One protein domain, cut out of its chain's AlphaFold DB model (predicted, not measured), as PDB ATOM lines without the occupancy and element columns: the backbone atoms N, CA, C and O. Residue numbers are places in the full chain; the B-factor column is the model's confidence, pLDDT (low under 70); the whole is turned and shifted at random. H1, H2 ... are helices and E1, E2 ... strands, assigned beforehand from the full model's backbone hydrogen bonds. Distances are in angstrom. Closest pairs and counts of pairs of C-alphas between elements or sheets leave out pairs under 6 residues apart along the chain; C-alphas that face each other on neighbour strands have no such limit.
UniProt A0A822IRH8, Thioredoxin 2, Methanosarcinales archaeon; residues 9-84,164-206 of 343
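This is residues 9 to 84 and 164 to 206 of the 343 residues of the protein "Thioredoxin 2" of Methanosarcinales archaeon (UniProt A0A822IRH8). The model is built of two sheets set off from each other: a large, strongly twisted sheet of five strands, E4, E3, E6, E7 and E8, and a small sheet of three, E1, E2 and E5. The one short helix H1 has its centre farther from the mean of the C-alphas than any other element, 17.7 A, and belongs to a loop-rich part, residues 56 to 84, while the long stretch 185 to 201 loops from E7 of the large sheet to E1 at the edge of the small one, where residues 189 to 190 pair with it, and back to E8. Look for 119 printed residues with one named helix and eight named strands, in the order E1 E2 E3 E4 E5 H1 E6 E7 E8; the large sheet runs E4 E3 E6 E7 E8 and is mixed, and the small one runs E1 E2 E5, all antiparallel. The class is mostly strand, though under half of the residues are in named elements. The whole is compact, with a radius of gyration of the C-alphas of 14.7 A and spans of 44 by 32 by 30 A.

Find C-alpha 9 at (50.365, -3.246, -1.998), where E1 begins; it covers residues 9 to 11, and E2 follows at residues 17 to 20. From C-alpha 25 at (39.246, 2.235, -4.569), E3 runs through residues 25 to 32 over 22.6 A. E4, residues 38 to 47, is the longest strand, 24.2 A from first to last C-alpha. Next come E5, residues 52 to 55, and H1, residues 70 to 73, 5.3 A long. After the cut you reach E6, residues 166 to 172, 19.1 A, then E7, residues 177 to 184, 20.9 A. E8, residues 202 to 205, ends at C-alpha 205, at (51.471, 1.635, -10.889).

Begin with the large sheet, whose edge strands are E4 and E8. E3 and E4 form a hairpin, antiparallel at 154 degrees between their directions; look at N 29 and O 42, 2.9 A apart and within hydrogen-bond range. E3 and E6 are parallel, at 35 degrees, and N 28 and O 169 are within hydrogen-bond range at 2.9 A. E6, E7 and E8 make a meander, each strand the antiparallel neighbour of the one before. In the hairpin of E6 and E7, N 168 and O 182 are within range at 2.8 A; in that of E7 and E8, N 183 and O 203 are, also at 2.8 A. From edge to edge of this sheet the strands' lines turn by 110 degrees. In the small sheet, the hairpin of E1 and E2 has N 10 and O 18 within range at 2.8 A, and the antiparallel E2 and E5 have N 19 and O 53 at 2.8 A. Residues 9 to 10 of E1 also pair, parallel, with residues 189 to 190. The strands of the small sheet are apart from those of the large one, with no C-alphas within 8 A. H1 is on neither sheet; it is too short for an O i to N i+4 pair, and its one O i to N i+3 pair is within range.

The two C-alphas farthest apart, those of Ser 34 and Gly 194, are 45.1 A from each other. Residues 85 to 163 are cut out, and C-alphas 84 and 164 stand 24.0 A apart across the cut, in the link from H1 to E6. Of the links that are printed whole, E5 to H1, with 14 residues, and E7 to E8, with 17, are long. The mean pLDDT of the printed part is 92.9, and residue 35 is the one printed residue under 70.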
ATOM      1  N   ILE A   9      50.527  -2.677  -0.660       98.12
ATOM      2  CA  ILE A   9      50.365  -3.246  -1.998       98.12
ATOM      3  C   ILE A   9      51.561  -4.145  -2.289       98.12
ATOM      4  O   ILE A   9      52.696  -3.680  -2.333       98.12
ATOM      5  N   LYS A  10      51.315  -5.433  -2.524       98.12
ATOM      6  CA  LYS A  10      52.345  -6.393  -2.918       98.12
ATOM      7  C   LYS A  10      52.281  -6.677  -4.413       98.12
ATOM      8  O   LYS A  10      51.230  -7.052  -4.938       98.12
ATOM      9  N   VAL A  11      53.408  -6.546  -5.099       98.25
ATOM     10  CA  VAL A  11      53.573  -7.015  -6.474       98.25
ATOM     11  C   VAL A  11      53.734  -8.532  -6.449       98.25
ATOM     12  O   VAL A  11      54.485  -9.075  -5.645       98.25
ATOM     13  N   THR A  12      53.009  -9.248  -7.307       97.62
ATOM     14  CA  THR A  12      53.222 -10.692  -7.484       97.62
ATOM     15  C   THR A  12      53.954 -10.962  -8.790       97.62
ATOM     16  O   THR A  12      53.705 -10.308  -9.814       97.62
ATOM     17  N   LYS A  13      54.866 -11.941  -8.762       96.12
ATOM     18  CA  LYS A  13      55.647 -12.354  -9.930       96.12
ATOM     19  C   LYS A  13      54.704 -12.754 -11.063       96.12
ATOM     20  O   LYS A  13      53.903 -13.666 -10.895       96.12
ATOM     21  N   ASN A  14      54.784 -12.038 -12.188       94.94
ATOM     22  CA  ASN A  14      53.927 -12.231 -13.368       94.94
ATOM     23  C   ASN A  14      52.412 -12.216 -13.091       94.94
ATOM     24  O   ASN A  14      51.630 -12.681 -13.912       94.94
ATOM     25  N   GLY A  15      51.987 -11.656 -11.957       96.44
ATOM     26  CA  GLY A  15      50.600 -11.679 -11.509       96.44
ATOM     27  C   GLY A  15      50.051 -10.296 -11.150       96.44
ATOM     28  O   GLY A  15      50.635  -9.269 -11.521       96.44
ATOM     29  N   PRO A  16      48.900 -10.243 -10.461       98.12
ATOM     30  CA  PRO A  16      48.255  -8.999 -10.051       98.12
ATOM     31  C   PRO A  16      49.019  -8.243  -8.957       98.12
ATOM     32  O   PRO A  16      49.952  -8.758  -8.335       98.12
ATOM     33  N   TYR A  17      48.565  -7.025  -8.672       98.50
ATOM     34  CA  TYR A  17      48.874  -6.366  -7.405       98.50
ATOM     35  C   TYR A  17      47.912  -6.868  -6.329       98.50
ATOM     36  O   TYR A  17      46.699  -6.853  -6.532       98.50
ATOM     37  N   ILE A  18      48.439  -7.301  -5.188       97.75
ATOM     38  CA  ILE A  18      47.645  -7.693  -4.023       97.75
ATOM     39  C   ILE A  18      47.587  -6.508  -3.072       97.75
ATOM     40  O   ILE A  18      48.590  -6.137  -2.471       97.75
ATOM     41  N   VAL A  19      46.407  -5.918  -2.961       97.38
ATOM     42  CA  VAL A  19      46.100  -4.822  -2.049       97.38
ATOM     43  C   VAL A  19      45.577  -5.433  -0.756       97.38
ATOM     44  O   VAL A  19      44.565  -6.135  -0.785       97.38
ATOM     45  N   SER A  20      46.269  -5.188   0.351       96.25
ATOM     46  CA  SER A  20      45.876  -5.638   1.689       96.25
ATOM     47  C   SER A  20      45.430  -4.449   2.538       96.25
ATOM     48  O   SER A  20      46.048  -3.385   2.485       96.25
ATOM     49  N   GLY A  21      44.382  -4.656   3.333       91.38
ATOM     50  CA  GLY A  21      43.681  -3.636   4.109       91.38
ATOM     51  C   GLY A  21      42.512  -3.017   3.336       91.38
ATOM     52  O   GLY A  21      42.496  -3.006   2.102       91.38
ATOM     53  N   LYS A  22      41.529  -2.466   4.061       90.06
ATOM     54  CA  LYS A  22      40.366  -1.753   3.491       90.06
ATOM     55  C   LYS A  22      40.742  -0.387   2.897       90.06
ATOM     56  O   LYS A  22      40.320   0.657   3.388       90.06
ATOM     57  N   ILE A  23      41.553  -0.382   1.843       94.38
ATOM     58  CA  ILE A  23      41.938   0.832   1.120       94.38
ATOM     59  C   ILE A  23      40.811   1.199   0.138       94.38
ATOM     60  O   ILE A  23      40.483   0.366  -0.707       94.38
ATOM     61  N   PRO A  24      40.231   2.415   0.191       96.12
ATOM     62  CA  PRO A  24      39.225   2.853  -0.776       96.12
ATOM     63  C   PRO A  24      39.753   2.818  -2.212       96.12
ATOM     64  O   PRO A  24      40.862   3.296  -2.477       96.12
ATOM     65  N   ILE A  25      38.943   2.287  -3.134       97.62
ATOM     66  CA  ILE A  25      39.246   2.235  -4.569       97.62
ATOM     67  C   ILE A  25      38.134   2.939  -5.343       97.62
ATOM     68  O   ILE A  25      36.962   2.583  -5.223       97.62
ATOM     69  N   PHE A  26      38.502   3.913  -6.165       97.81
ATOM     70  CA  PHE A  26      37.582   4.673  -7.012       97.81
ATOM     71  C   PHE A  26      38.246   5.055  -8.330       97.81
ATOM     72  O   PHE A  26      39.431   4.814  -8.537       97.81
ATOM     73  N   GLU A  27      37.480   5.628  -9.243       97.44
ATOM     74  CA  GLU A  27      37.952   6.135 -10.521       97.44
ATOM     75  C   GLU A  27      38.168   7.648 -10.455       97.44
ATOM     76  O   GLU A  27      37.372   8.374  -9.858       97.44
ATOM     77  N   TYR A  28      39.230   8.124 -11.099       97.56
ATOM     78  CA  TYR A  28      39.378   9.533 -11.439       97.56
ATOM     79  C   TYR A  28      39.484   9.695 -12.944       97.56
ATOM     80  O   TYR A  28      40.353   9.113 -13.591       97.56
ATOM     81  N   VAL A  29      38.609  10.533 -13.480       93.31
ATOM     82  CA  VAL A  29      38.525  10.833 -14.902       93.31
ATOM     83  C   VAL A  29      39.251  12.147 -15.165       93.31
ATOM     84  O   VAL A  29      38.999  13.144 -14.482       93.31
ATOM     85  N   ILE A  30      40.154  12.155 -16.144       91.19
ATOM     86  CA  ILE A  30      40.768  13.391 -16.634       91.19
ATOM     87  C   ILE A  30      39.708  14.149 -17.432       91.19
ATOM     88  O   ILE A  30      39.253  13.679 -18.474       91.19
ATOM     89  N   ASN A  31      39.314  15.319 -16.936       90.31
ATOM     90  CA  ASN A  31      38.441  16.223 -17.666       90.31
ATOM     91  C   ASN A  31      39.287  17.220 -18.451       90.31
ATOM     92  O   ASN A  31      40.066  17.971 -17.859       90.31
ATOM     93  N   CYS A  32      39.122  17.228 -19.768       82.56
ATOM     94  CA  CYS A  32      39.853  18.103 -20.672       82.56
ATOM     95  C   CYS A  32      38.944  19.177 -21.271       82.56
ATOM     96  O   CYS A  32      37.730  19.001 -21.380       82.56
ATOM     97  N   ASP A  33      39.548  20.279 -21.707       78.50
ATOM     98  CA  ASP A  33      38.890  21.218 -22.606       78.50
ATOM     99  C   ASP A  33      38.751  20.643 -24.031       78.50
ATOM    100  O   ASP A  33      39.178  19.527 -24.339       78.50
ATOM    101  N   SER A  34      38.172  21.435 -24.938       74.19
ATOM    102  CA  SER A  34      38.008  21.055 -26.351       74.19
ATOM    103  C   SER A  34      39.317  20.751 -27.099       74.19
ATOM    104  O   SER A  34      39.273  20.140 -28.164       74.19
ATOM    105  N   LYS A  35      40.471  21.170 -26.565       68.56
ATOM    106  CA  LYS A  35      41.802  20.963 -27.148       68.56
ATOM    107  C   LYS A  35      42.557  19.807 -26.487       68.56
ATOM    108  O   LYS A  35      43.697  19.549 -26.857       68.56
ATOM    109  N   GLY A  36      41.950  19.117 -25.521       71.31
ATOM    110  CA  GLY A  36      42.588  18.013 -24.809       71.31
ATOM    111  C   GLY A  36      43.467  18.438 -23.636       71.31
ATOM    112  O   GLY A  36      44.107  17.574 -23.029       71.31
ATOM    113  N   ILE A  37      43.482  19.727 -23.276       78.69
ATOM    114  CA  ILE A  37      44.241  20.211 -22.121       78.69
ATOM    115  C   ILE A  37      43.467  19.870 -20.841       78.69
ATOM    116  O   ILE A  37      42.301  20.256 -20.716       78.69
ATOM    117  N   PRO A  38      44.080  19.163 -19.873       84.44
ATOM    118  CA  PRO A  38      43.422  18.827 -18.615       84.44
ATOM    119  C   PRO A  38      43.036  20.067 -17.804       84.44
ATOM    120  O   PRO A  38      43.861  20.944 -17.547       84.44
ATOM    121  N   ILE A  39      41.792  20.103 -17.332       87.00
ATOM    122  CA  ILE A  39      41.246  21.156 -16.468       87.00
ATOM    123  C   ILE A  39      41.330  20.709 -15.004       87.00
ATOM    124  O   ILE A  39      41.925  21.392 -14.159       87.00
ATOM    125  N   ASN A  40      40.741  19.550 -14.699       93.50
ATOM    126  CA  ASN A  40      40.622  18.987 -13.355       93.50
ATOM    127  C   ASN A  40      40.377  17.467 -13.374       93.50
ATOM    128  O   ASN A  40      40.109  16.864 -14.413       93.50
ATOM    129  N   TRP A  41      40.455  16.859 -12.192       96.00
ATOM    130  CA  TRP A  41      40.020  15.487 -11.943       96.00
ATOM    131  C   TRP A  41      38.523  15.448 -11.619       96.00
ATOM    132  O   TRP A  41      38.059  16.210 -10.769       96.00
ATOM    133  N   ILE A  42      37.777  14.538 -12.246       96.31
ATOM    134  CA  ILE A  42      36.379  14.245 -11.901       96.31
ATOM    135  C   ILE A  42      36.322  12.895 -11.191       96.31
ATOM    136  O   ILE A  42      36.820  11.896 -11.712       96.31
ATOM    137  N   LEU A  43      35.721  12.861  -9.998       96.88
ATOM    138  CA  LEU A  43      35.465  11.613  -9.280       96.88
ATOM    139  C   LEU A  43      34.449  10.777 -10.061       96.88
ATOM    140  O   LEU A  43      33.347  11.240 -10.351       96.88
ATOM    141  N   GLY A  44      34.854   9.564 -10.418       94.31
ATOM    142  CA  GLY A  44      34.035   8.606 -11.139       94.31
ATOM    143  C   GLY A  44      33.484   7.521 -10.220       94.31
ATOM    144  O   GLY A  44      33.111   7.752  -9.072       94.31
ATOM    145  N   LYS A  45      33.432   6.303 -10.755       94.69
ATOM    146  CA  LYS A  45      32.896   5.124 -10.075       94.69
ATOM    147  C   LYS A  45      33.696   4.750  -8.824       94.69
ATOM    148  O   LYS A  45      34.918   4.655  -8.867       94.69
ATOM    149  N   GLU A  46      32.996   4.403  -7.751       97.00
ATOM    150  CA  GLU A  46      33.574   3.730  -6.584       97.00
ATOM    151  C   GLU A  46      33.467   2.207  -6.714       97.00
ATOM    152  O   GLU A  46      32.522   1.667  -7.303       97.00
ATOM    153  N   TYR A  47      34.445   1.495  -6.163       95.50
ATOM    154  CA  TYR A  47      34.512   0.040  -6.215       95.50
ATOM    155  C   TYR A  47      34.325  -0.547  -4.820       95.50
ATOM    156  O   TYR A  47      34.833  -0.025  -3.831       95.50
ATOM    157  N   GLN A  48      33.611  -1.670  -4.745       90.75
ATOM    158  CA  GLN A  48      33.513  -2.441  -3.511       90.75
ATOM    159  C   GLN A  48      34.872  -3.076  -3.208       90.75
ATOM    160  O   GLN A  48      35.453  -3.745  -4.064       90.75
ATOM    161  N   VAL A  49      35.368  -2.850  -1.993       86.88
ATOM    162  CA  VAL A  49      36.685  -3.309  -1.546       86.88
ATOM    163  C   VAL A  49      36.536  -4.321  -0.422       86.88
ATOM    164  O   VAL A  49      35.683  -4.192   0.454       86.88
ATOM    165  N   THR A  50      37.382  -5.341  -0.445       88.94
ATOM    166  CA  THR A  50      37.527  -6.310   0.645       88.94
ATOM    167  C   THR A  50      38.848  -6.062   1.373       88.94
ATOM    168  O   THR A  50      39.679  -5.283   0.909       88.94
ATOM    169  N   GLU A  51      39.088  -6.770   2.480       90.62
ATOM    170  CA  GLU A  51      40.388  -6.755   3.180       90.62
ATOM    171  C   GLU A  51      41.573  -7.148   2.294       90.62
ATOM    172  O   GLU A  51      42.723  -6.829   2.595       90.62
ATOM    173  N   LYS A  52      41.308  -7.888   1.214       93.94
ATOM    174  CA  LYS A  52      42.329  -8.350   0.288       93.94
ATOM    175  C   LYS A  52      41.782  -8.362  -1.129       93.94
ATOM    176  O   LYS A  52      41.000  -9.238  -1.495       93.94
ATOM    177  N   SER A  53      42.230  -7.406  -1.932       94.44
ATOM    178  CA  SER A  53      41.794  -7.221  -3.318       94.44
ATOM    179  C   SER A  53      42.949  -7.473  -4.288       94.44
ATOM    180  O   SER A  53      44.084  -7.082  -4.029       94.44
ATOM    181  N   ALA A  54      42.677  -8.120  -5.423       96.88
ATOM    182  CA  ALA A  54      43.672  -8.356  -6.470       96.88
ATOM    183  C   ALA A  54      43.404  -7.437  -7.667       96.88
ATOM    184  O   ALA A  54      42.426  -7.637  -8.386       96.88
ATOM    185  N   LEU A  55      44.266  -6.448  -7.905       97.81
ATOM    186  CA  LEU A  55      44.159  -5.534  -9.045       97.81
ATOM    187  C   LEU A  55      44.899  -6.084 -10.265       97.81
ATOM    188  O   LEU A  55      46.037  -6.552 -10.176       97.81
ATOM    189  N   CYS A  56      44.246  -6.017 -11.422       97.56
ATOM    190  CA  CYS A  56      44.816  -6.459 -12.685       97.56
ATOM    191  C   CYS A  56      46.024  -5.593 -13.063       97.56
ATOM    192  O   CYS A  56      45.956  -4.365 -13.072       97.56
ATOM    193  N   ARG A  57      47.115  -6.269 -13.427       95.88
ATOM    194  CA  ARG A  57      48.369  -5.653 -13.876       95.88
ATOM    195  C   ARG A  57      48.684  -5.914 -15.351       95.88
ATOM    196  O   ARG A  57      49.455  -5.173 -15.950       95.88
ATOM    197  N   CYS A  58      48.093  -6.957 -15.939       94.38
ATOM    198  CA  CYS A  58      48.363  -7.383 -17.315       94.38
ATOM    199  C   CYS A  58      47.516  -6.658 -18.372       94.38
ATOM    200  O   CYS A  58      47.728  -6.856 -19.562       94.38
ATOM    201  N   GLY A  59      46.513  -5.872 -17.966       93.12
ATOM    202  CA  GLY A  59      45.599  -5.180 -18.879       93.12
ATOM    203  C   GLY A  59      44.560  -6.061 -19.587       93.12
ATOM    204  O   GLY A  59      43.689  -5.519 -20.259       93.12
ATOM    205  N   GLN A  60      44.587  -7.388 -19.423       94.94
ATOM    206  CA  GLN A  60      43.719  -8.312 -20.177       94.94
ATOM    207  C   GLN A  60      42.596  -8.962 -19.360       94.94
ATOM    208  O   GLN A  60      41.794  -9.695 -19.925       94.94
ATOM    209  N   SER A  61      42.476  -8.651 -18.062       95.94
ATOM    210  CA  SER A  61      41.333  -9.119 -17.259       95.94
ATOM    211  C   SER A  61      40.002  -8.700 -17.896       95.94
ATOM    212  O   SER A  61      39.873  -7.590 -18.422       95.94
ATOM    213  N   LYS A  62      39.006  -9.578 -17.828       95.31
ATOM    214  CA  LYS A  62      37.607  -9.324 -18.183       95.31
ATOM    215  C   LYS A  62      36.823  -8.741 -17.003       95.31
ATOM    216  O   LYS A  62      35.799  -8.108 -17.217       95.31
ATOM    217  N   ASN A  63      37.335  -8.884 -15.779       94.25
ATOM    218  CA  ASN A  63      36.759  -8.333 -14.548       94.25
ATOM    219  C   ASN A  63      37.494  -7.064 -14.065       94.25
ATOM    220  O   ASN A  63      37.719  -6.879 -12.868       94.25
ATOM    221  N   LYS A  64      37.950  -6.203 -14.988       93.44
ATOM    222  CA  LYS A  64      38.676  -4.973 -14.625       93.44
ATOM    223  C   LYS A  64      37.849  -4.116 -13.652       93.44
ATOM    224  O   LYS A  64      36.634  -4.017 -13.810       93.44
ATOM    225  N   PRO A  65      38.498  -3.463 -12.673       94.50
ATOM    226  CA  PRO A  65      39.947  -3.346 -12.468       94.50
ATOM    227  C   PRO A  65      40.583  -4.559 -11.775       94.50
ATOM    228  O   PRO A  65      41.803  -4.607 -11.626       94.50
ATOM    229  N   PHE A  66      39.783  -5.537 -11.359       96.81
ATOM    230  CA  PHE A  66      40.245  -6.696 -10.613       96.81
ATOM    231  C   PHE A  66      40.841  -7.772 -11.521       96.81
ATOM    232  O   PHE A  66      40.602  -7.827 -12.729       96.81
ATOM    233  N   CYS A  67      41.683  -8.615 -10.941       97.12
ATOM    234  CA  CYS A  67      42.264  -9.764 -11.615       97.12
ATOM    235  C   CYS A  67      41.264 -10.924 -11.663       97.12
ATOM    236  O   CYS A  67      40.634 -11.234 -10.657       97.12
ATOM    237  N   ASP A  68      41.175 -11.592 -12.809       97.19
ATOM    238  CA  ASP A  68      40.349 -12.784 -13.033       97.19
ATOM    239  C   ASP A  68      41.177 -14.034 -13.386       97.19
ATOM    240  O   ASP A  68      40.620 -15.060 -13.756       97.19
ATOM    241  N   GLY A  69      42.509 -13.947 -13.288       97.19
ATOM    242  CA  GLY A  69      43.428 -15.037 -13.636       97.19
ATOM    243  C   GLY A  69      43.992 -14.989 -15.059       97.19
ATOM    244  O   GLY A  69      45.015 -15.624 -15.292       97.19
ATOM    245  N   THR A  70      43.457 -14.151 -15.961       97.50
ATOM    246  CA  THR A  70      43.858 -14.106 -17.391       97.50
ATOM    247  C   THR A  70      45.373 -13.974 -17.613       97.50
ATOM    248  O   THR A  70      45.903 -14.448 -18.610       97.50
ATOM    249  N   HIS A  71      46.102 -13.338 -16.688       96.00
ATOM    250  CA  HIS A  71      47.559 -13.176 -16.764       96.00
ATOM    251  C   HIS A  71      48.331 -14.503 -16.896       96.00
ATOM    252  O   HIS A  71      49.381 -14.510 -17.537       96.00
ATOM    253  N   ALA A  72      47.822 -15.594 -16.315       96.62
ATOM    254  CA  ALA A  72      48.425 -16.917 -16.426       96.62
ATOM    255  C   ALA A  72      48.255 -17.477 -17.847       96.62
ATOM    256  O   ALA A  72      49.230 -17.921 -18.447       96.62
ATOM    257  N   ASP A  73      47.054 -17.355 -18.416       95.88
ATOM    258  CA  ASP A  73      46.722 -17.871 -19.751       95.88
ATOM    259  C   ASP A  73      47.521 -17.179 -20.864       95.88
ATOM    260  O   ASP A  73      47.906 -17.804 -21.850       95.88
ATOM    261  N   ILE A  74      47.798 -15.881 -20.701       91.75
ATOM    262  CA  ILE A  74      48.555 -15.087 -21.682       91.75
ATOM    263  C   ILE A  74      50.065 -15.065 -21.418       91.75
ATOM    264  O   ILE A  74      50.776 -14.303 -22.072       91.75
ATOM    265  N   ASN A  75      50.557 -15.844 -20.445       92.50
ATOM    266  CA  ASN A  75      51.960 -15.848 -20.018       92.50
ATOM    267  C   ASN A  75      52.504 -14.431 -19.771       92.50
ATOM    268  O   ASN A  75      53.562 -14.049 -20.279       92.50
ATOM    269  N   PHE A  76      51.751 -13.620 -19.024       93.19
ATOM    270  CA  PHE A  76      52.083 -12.216 -18.798       93.19
ATOM    271  C   PHE A  76      53.503 -12.058 -18.231       93.19
ATOM    272  O   PHE A  76      53.802 -12.519 -17.130       93.19
ATOM    273  N   ASN A  77      54.366 -11.334 -18.950       91.06
ATOM    274  CA  ASN A  77      55.663 -10.924 -18.424       91.06
ATOM    275  C   ASN A  77      55.513  -9.650 -17.582       91.06
ATOM    276  O   ASN A  77      55.457  -8.525 -18.088       91.06
ATOM    277  N   GLY A  78      55.463  -9.855 -16.273       89.19
ATOM    278  CA  GLY A  78      55.380  -8.806 -15.276       89.19
ATOM    279  C   GLY A  78      56.679  -8.607 -14.503       89.19
ATOM    280  O   GLY A  78      56.588  -8.189 -13.347       89.19
ATOM    281  N   ALA A  79      57.841  -8.931 -15.077       88.94
ATOM    282  CA  ALA A  79      59.132  -8.697 -14.434       88.94
ATOM    283  C   ALA A  79      59.255  -7.239 -13.963       88.94
ATOM    284  O   ALA A  79      58.913  -6.311 -14.700       88.94
ATOM    285  N   GLU A  80      59.681  -7.051 -12.717       90.88
ATOM    286  CA  GLU A  80      59.964  -5.732 -12.157       90.88
ATOM    287  C   GLU A  80      61.295  -5.228 -12.725       90.88
ATOM    288  O   GLU A  80      62.258  -5.981 -12.840       90.88
ATOM    289  N   THR A  81      61.313  -3.970 -13.147       88.56
ATOM    290  CA  THR A  81      62.445  -3.298 -13.799       88.56
ATOM    291  C   THR A  81      62.776  -1.952 -13.158       88.56
ATOM    292  O   THR A  81      63.774  -1.341 -13.520       88.56
ATOM    293  N   ALA A  82      61.947  -1.479 -12.227       87.12
ATOM    294  CA  ALA A  82      62.171  -0.259 -11.476       87.12
ATOM    295  C   ALA A  82      63.264  -0.444 -10.424       87.12
ATOM    296  O   ALA A  82      63.262  -1.435  -9.689       87.12
ATOM    297  N   ASP A  83      64.125   0.561 -10.300       84.62
ATOM    298  CA  ASP A  83      65.135   0.605  -9.247       84.62
ATOM    299  C   ASP A  83      64.498   0.709  -7.856       84.62
ATOM    300  O   ASP A  83      63.477   1.376  -7.661       84.62
ATOM    301  N   LEU A  84      65.166   0.106  -6.873       82.88
ATOM    302  CA  LEU A  84      64.868   0.286  -5.448       82.88
ATOM    303  C   LEU A  84      65.482   1.577  -4.876       82.88
ATOM    304  O   LEU A  84      65.211   1.936  -3.731       82.88
ATOM    305  N   GLY A 164      44.862  11.317   1.580       95.62
ATOM    306  CA  GLY A 164      44.463  10.130   2.332       95.62
ATOM    307  C   GLY A 164      44.843   8.835   1.604       95.62
ATOM    308  O   GLY A 164      44.931   8.796   0.371       95.62
ATOM    309  N   ARG A 165      45.032   7.752   2.370       96.19
ATOM    310  CA  ARG A 165      45.303   6.416   1.820       96.19
ATOM    311  C   ARG A 165      44.151   5.964   0.934       96.19
ATOM    312  O   ARG A 165      43.049   5.736   1.420       96.19
ATOM    313  N   SER A 166      44.409   5.855  -0.361       97.56
ATOM    314  CA  SER A 166      43.421   5.454  -1.362       97.56
ATOM    315  C   SER A 166      44.103   5.000  -2.650       97.56
ATOM    316  O   SER A 166      45.294   5.247  -2.863       97.56
ATOM    317  N   ILE A 167      43.340   4.336  -3.516       98.38
ATOM    318  CA  ILE A 167      43.757   3.973  -4.867       98.38
ATOM    319  C   ILE A 167      42.754   4.572  -5.852       98.38
ATOM    320  O   ILE A 167      41.570   4.249  -5.815       98.38
ATOM    321  N   ALA A 168      43.235   5.419  -6.757       98.12
ATOM    322  CA  ALA A 168      42.441   5.936  -7.861       98.12
ATOM    323  C   ALA A 168      42.812   5.219  -9.164       98.12
ATOM    324  O   ALA A 168      43.983   5.064  -9.502       98.12
ATOM    325  N   LEU A 169      41.820   4.773  -9.918       97.75
ATOM    326  CA  LEU A 169      41.984   4.225 -11.257       97.75
ATOM    327  C   LEU A 169      41.817   5.376 -12.235       97.75
ATOM    328  O   LEU A 169      40.746   5.971 -12.295       97.75
ATOM    329  N   ILE A 170      42.880   5.729 -12.952       96.62
ATOM    330  CA  ILE A 170      42.809   6.853 -13.884       96.62
ATOM    331  C   ILE A 170      42.101   6.404 -15.162       96.62
ATOM    332  O   ILE A 170      42.441   5.362 -15.727       96.62
ATOM    333  N   ALA A 171      41.158   7.214 -15.625       90.56
ATOM    334  CA  ALA A 171      40.530   7.106 -16.932       90.56
ATOM    335  C   ALA A 171      40.797   8.384 -17.735       90.56
ATOM    336  O   ALA A 171      40.694   9.493 -17.207       90.56
ATOM    337  N   ASP A 172      41.118   8.224 -19.015       86.75
ATOM    338  CA  ASP A 172      41.350   9.325 -19.946       86.75
ATOM    339  C   ASP A 172      40.436   9.165 -21.171       86.75
ATOM    340  O   ASP A 172      40.837   8.578 -22.184       86.75
ATOM    341  N   PRO A 173      39.175   9.632 -21.086       79.38
ATOM    342  CA  PRO A 173      38.215   9.500 -22.176       79.38
ATOM    343  C   PRO A 173      38.634  10.265 -23.428       79.38
ATOM    344  O   PRO A 173      38.359   9.795 -24.528       79.38
ATOM    345  N   PHE A 174      39.322  11.405 -23.275       75.25
ATOM    346  CA  PHE A 174      39.831  12.181 -24.408       75.25
ATOM    347  C   PHE A 174      40.808  11.348 -25.244       75.25
ATOM    348  O   PHE A 174      40.739  11.343 -26.470       75.25
ATOM    349  N   MET A 175      41.664  10.574 -24.574       72.31
ATOM    350  CA  MET A 175      42.593   9.653 -25.227       72.31
ATOM    351  C   MET A 175      42.002   8.275 -25.555       72.31
ATOM    352  O   MET A 175      42.682   7.455 -26.172       72.31
ATOM    353  N   GLY A 176      40.769   7.989 -25.128       76.75
ATOM    354  CA  GLY A 176      40.163   6.664 -25.250       76.75
ATOM    355  C   GLY A 176      40.951   5.568 -24.522       76.75
ATOM    356  O   GLY A 176      40.981   4.427 -24.986       76.75
ATOM    357  N   ALA A 177      41.627   5.905 -23.418       75.69
ATOM    358  CA  ALA A 177      42.567   5.012 -22.746       75.69
ATOM    359  C   ALA A 177      42.312   4.887 -21.235       75.69
ATOM    360  O   ALA A 177      42.002   5.854 -20.538       75.69
ATOM    361  N   ASP A 178      42.524   3.677 -20.713       85.25
ATOM    362  CA  ASP A 178      42.715   3.454 -19.281       85.25
ATOM    363  C   ASP A 178      44.107   3.958 -18.874       85.25
ATOM    364  O   ASP A 178      45.130   3.529 -19.420       85.25
ATOM    365  N   GLY A 179      44.152   4.836 -17.877       90.62
ATOM    366  CA  GLY A 179      45.385   5.301 -17.261       90.62
ATOM    367  C   GLY A 179      45.930   4.334 -16.198       90.62
ATOM    368  O   GLY A 179      45.417   3.226 -15.989       90.62
ATOM    369  N   PRO A 180      47.010   4.734 -15.506       96.44
ATOM    370  CA  PRO A 180      47.612   3.910 -14.471       96.44
ATOM    371  C   PRO A 180      46.775   3.849 -13.186       96.44
ATOM    372  O   PRO A 180      45.796   4.570 -12.999       96.44
ATOM    373  N   ILE A 181      47.199   2.978 -12.270       98.19
ATOM    374  CA  ILE A 181      46.652   2.892 -10.913       98.19
ATOM    375  C   ILE A 181      47.390   3.921 -10.050       98.19
ATOM    376  O   ILE A 181      48.586   3.779  -9.811       98.19
ATOM    377  N   TRP A 182      46.707   4.956  -9.582       98.19
ATOM    378  CA  TRP A 182      47.253   6.009  -8.729       98.19
ATOM    379  C   TRP A 182      47.134   5.631  -7.249       98.19
ATOM    380  O   TRP A 182      46.053   5.635  -6.668       98.19
ATOM    381  N   VAL A 183      48.269   5.312  -6.634       98.31
ATOM    382  CA  VAL A 183      48.407   4.991  -5.210       98.31
ATOM    383  C   VAL A 183      48.672   6.280  -4.433       98.31
ATOM    384  O   VAL A 183      49.577   7.038  -4.783       98.31
ATOM    385  N   ARG A 184      47.879   6.542  -3.389       98.06
ATOM    386  CA  ARG A 184      47.832   7.831  -2.676       98.06
ATOM    387  C   ARG A 184      48.018   7.653  -1.171       98.06
ATOM    388  O   ARG A 184      47.619   6.633  -0.614       98.06
ATOM    389  N   GLY A 185      48.583   8.660  -0.511       96.31
ATOM    390  CA  GLY A 185      48.676   8.749   0.948       96.31
ATOM    391  C   GLY A 185      49.738   7.849   1.579       96.31
ATOM    392  O   GLY A 185      49.552   7.352   2.693       96.31
ATOM    393  N   GLY A 186      50.849   7.600   0.877       95.75
ATOM    394  CA  GLY A 186      51.973   6.868   1.466       95.75
ATOM    395  C   GLY A 186      51.702   5.387   1.713       95.75
ATOM    396  O   GLY A 186      52.175   4.858   2.717       95.75
ATOM    397  N   ILE A 187      50.927   4.720   0.857       97.19
ATOM    398  CA  ILE A 187      50.745   3.264   0.940       97.19
ATOM    399  C   ILE A 187      52.060   2.584   0.505       97.19
ATOM    400  O   ILE A 187      52.514   2.841  -0.612       97.19
ATOM    401  N   PRO A 188      52.694   1.744   1.349       96.88
ATOM    402  CA  PRO A 188      53.903   1.012   0.981       96.88
ATOM    403  C   PRO A 188      53.665   0.042  -0.181       96.88
ATOM    404  O   PRO A 188      52.599  -0.571  -0.289       96.88
ATOM    405  N   ILE A 189      54.686  -0.116  -1.024       97.81
ATOM    406  CA  ILE A 189      54.678  -1.049  -2.151       97.81
ATOM    407  C   ILE A 189      55.827  -2.035  -1.954       97.81
ATOM    408  O   ILE A 189      56.987  -1.635  -1.880       97.81
ATOM    409  N   GLN A 190      55.489  -3.318  -1.864       97.50
ATOM    410  CA  GLN A 190      56.443  -4.413  -1.746       97.50
ATOM    411  C   GLN A 190      56.619  -5.097  -3.099       97.50
ATOM    412  O   GLN A 190      55.627  -5.471  -3.730       97.50
ATOM    413  N   SER A 191      57.864  -5.285  -3.518       97.19
ATOM    414  CA  SER A 191      58.226  -6.059  -4.708       97.19
ATOM    415  C   SER A 191      57.841  -7.538  -4.589       97.19
ATOM    416  O   SER A 191      57.488  -8.032  -3.509       97.19
ATOM    417  N   ALA A 192      57.928  -8.284  -5.690       95.94
ATOM    418  CA  ALA A 192      57.687  -9.724  -5.672       95.94
ATOM    419  C   ALA A 192      58.691 -10.482  -4.787       95.94
ATOM    420  O   ALA A 192      58.308 -11.484  -4.175       95.94
ATOM    421  N   ASP A 193      59.919  -9.972  -4.676       94.94
ATOM    422  CA  ASP A 193      61.007 -10.581  -3.905       94.94
ATOM    423  C   ASP A 193      61.023 -10.145  -2.425       94.94
ATOM    424  O   ASP A 193      61.775 -10.691  -1.625       94.94
ATOM    425  N   GLY A 194      60.135  -9.226  -2.024       95.00
ATOM    426  CA  GLY A 194      59.921  -8.843  -0.621       95.00
ATOM    427  C   GLY A 194      60.523  -7.499  -0.209       95.00
ATOM    428  O   GLY A 194      60.160  -6.986   0.852       95.00
ATOM    429  N   GLU A 195      61.351  -6.893  -1.059       95.94
ATOM    430  CA  GLU A 195      61.908  -5.550  -0.858       95.94
ATOM    431  C   GLU A 195      60.824  -4.469  -0.924       95.94
ATOM    432  O   GLU A 195      59.861  -4.590  -1.688       95.94
ATOM    433  N   ILE A 196      60.986  -3.400  -0.144       95.06
ATOM    434  CA  ILE A 196      60.058  -2.265  -0.103       95.06
ATOM    435  C   ILE A 196      60.597  -1.137  -0.982       95.06
ATOM    436  O   ILE A 196      61.692  -0.632  -0.748       95.06
ATOM    437  N   TYR A 197      59.805  -0.710  -1.966       95.06
ATOM    438  CA  TYR A 197      60.111   0.488  -2.745       95.06
ATOM    439  C   TYR A 197      60.017   1.746  -1.877       95.06
ATOM    440  O   TYR A 197      59.283   1.774  -0.885       95.06
ATOM    441  N   GLU A 198      60.704   2.817  -2.285       92.75
ATOM    442  CA  GLU A 198      60.613   4.114  -1.614       92.75
ATOM    443  C   GLU A 198      59.147   4.502  -1.359       92.75
ATOM    444  O   GLU A 198      58.311   4.555  -2.266       92.75
ATOM    445  N   LYS A 199      58.832   4.793  -0.096       93.56
ATOM    446  CA  LYS A 199      57.499   5.230   0.305       93.56
ATOM    447  C   LYS A 199      57.277   6.673  -0.146       93.56
ATOM    448  O   LYS A 199      57.929   7.586   0.350       93.56
ATOM    449  N   ARG A 200      56.303   6.883  -1.033       93.81
ATOM    450  CA  ARG A 200      55.977   8.198  -1.612       93.81
ATOM    451  C   ARG A 200      54.574   8.643  -1.234       93.81
ATOM    452  O   ARG A 200      53.681   7.810  -1.100       93.81
ATOM    453  N   ASN A 201      54.358   9.953  -1.116       95.75
ATOM    454  CA  ASN A 201      53.025  10.515  -0.873       95.75
ATOM    455  C   ASN A 201      52.021  10.084  -1.961       95.75
ATOM    456  O   ASN A 201      50.879   9.732  -1.663       95.75
ATOM    457  N   ARG A 202      52.483  10.025  -3.215       96.44
ATOM    458  CA  ARG A 202      51.753   9.476  -4.358       96.44
ATOM    459  C   ARG A 202      52.682   8.825  -5.374       96.44
ATOM    460  O   ARG A 202      53.829   9.245  -5.517       96.44
ATOM    461  N   VAL A 203      52.179   7.811  -6.072       97.00
ATOM    462  CA  VAL A 203      52.865   7.162  -7.196       97.00
ATOM    463  C   VAL A 203      51.860   6.429  -8.086       97.00
ATOM    464  O   VAL A 203      50.769   6.070  -7.648       97.00
ATOM    465  N   THR A 204      52.217   6.177  -9.342       98.00
ATOM    466  CA  THR A 204      51.381   5.425 -10.286       98.00
ATOM    467  C   THR A 204      51.969   4.057 -10.607       98.00
ATOM    468  O   THR A 204      53.122   3.969 -11.027       98.00
ATOM    469  N   LEU A 205      51.159   3.006 -10.490       98.19
ATOM    470  CA  LEU A 205      51.471   1.635 -10.889       98.19
ATOM    471  C   LEU A 205      50.963   1.327 -12.304       98.19
ATOM    472  O   LEU A 205      49.918   1.816 -12.746       98.19
ATOM    473  N   CYS A 206      51.698   0.482 -13.022       95.75
ATOM    474  CA  CYS A 206      51.356   0.048 -14.371       95.75
ATOM    475  C   CYS A 206      50.129  -0.879 -14.377       95.75
ATOM    476  O   CYS A 206      50.175  -1.992 -13.865       95.75
TER     477      CYS A 206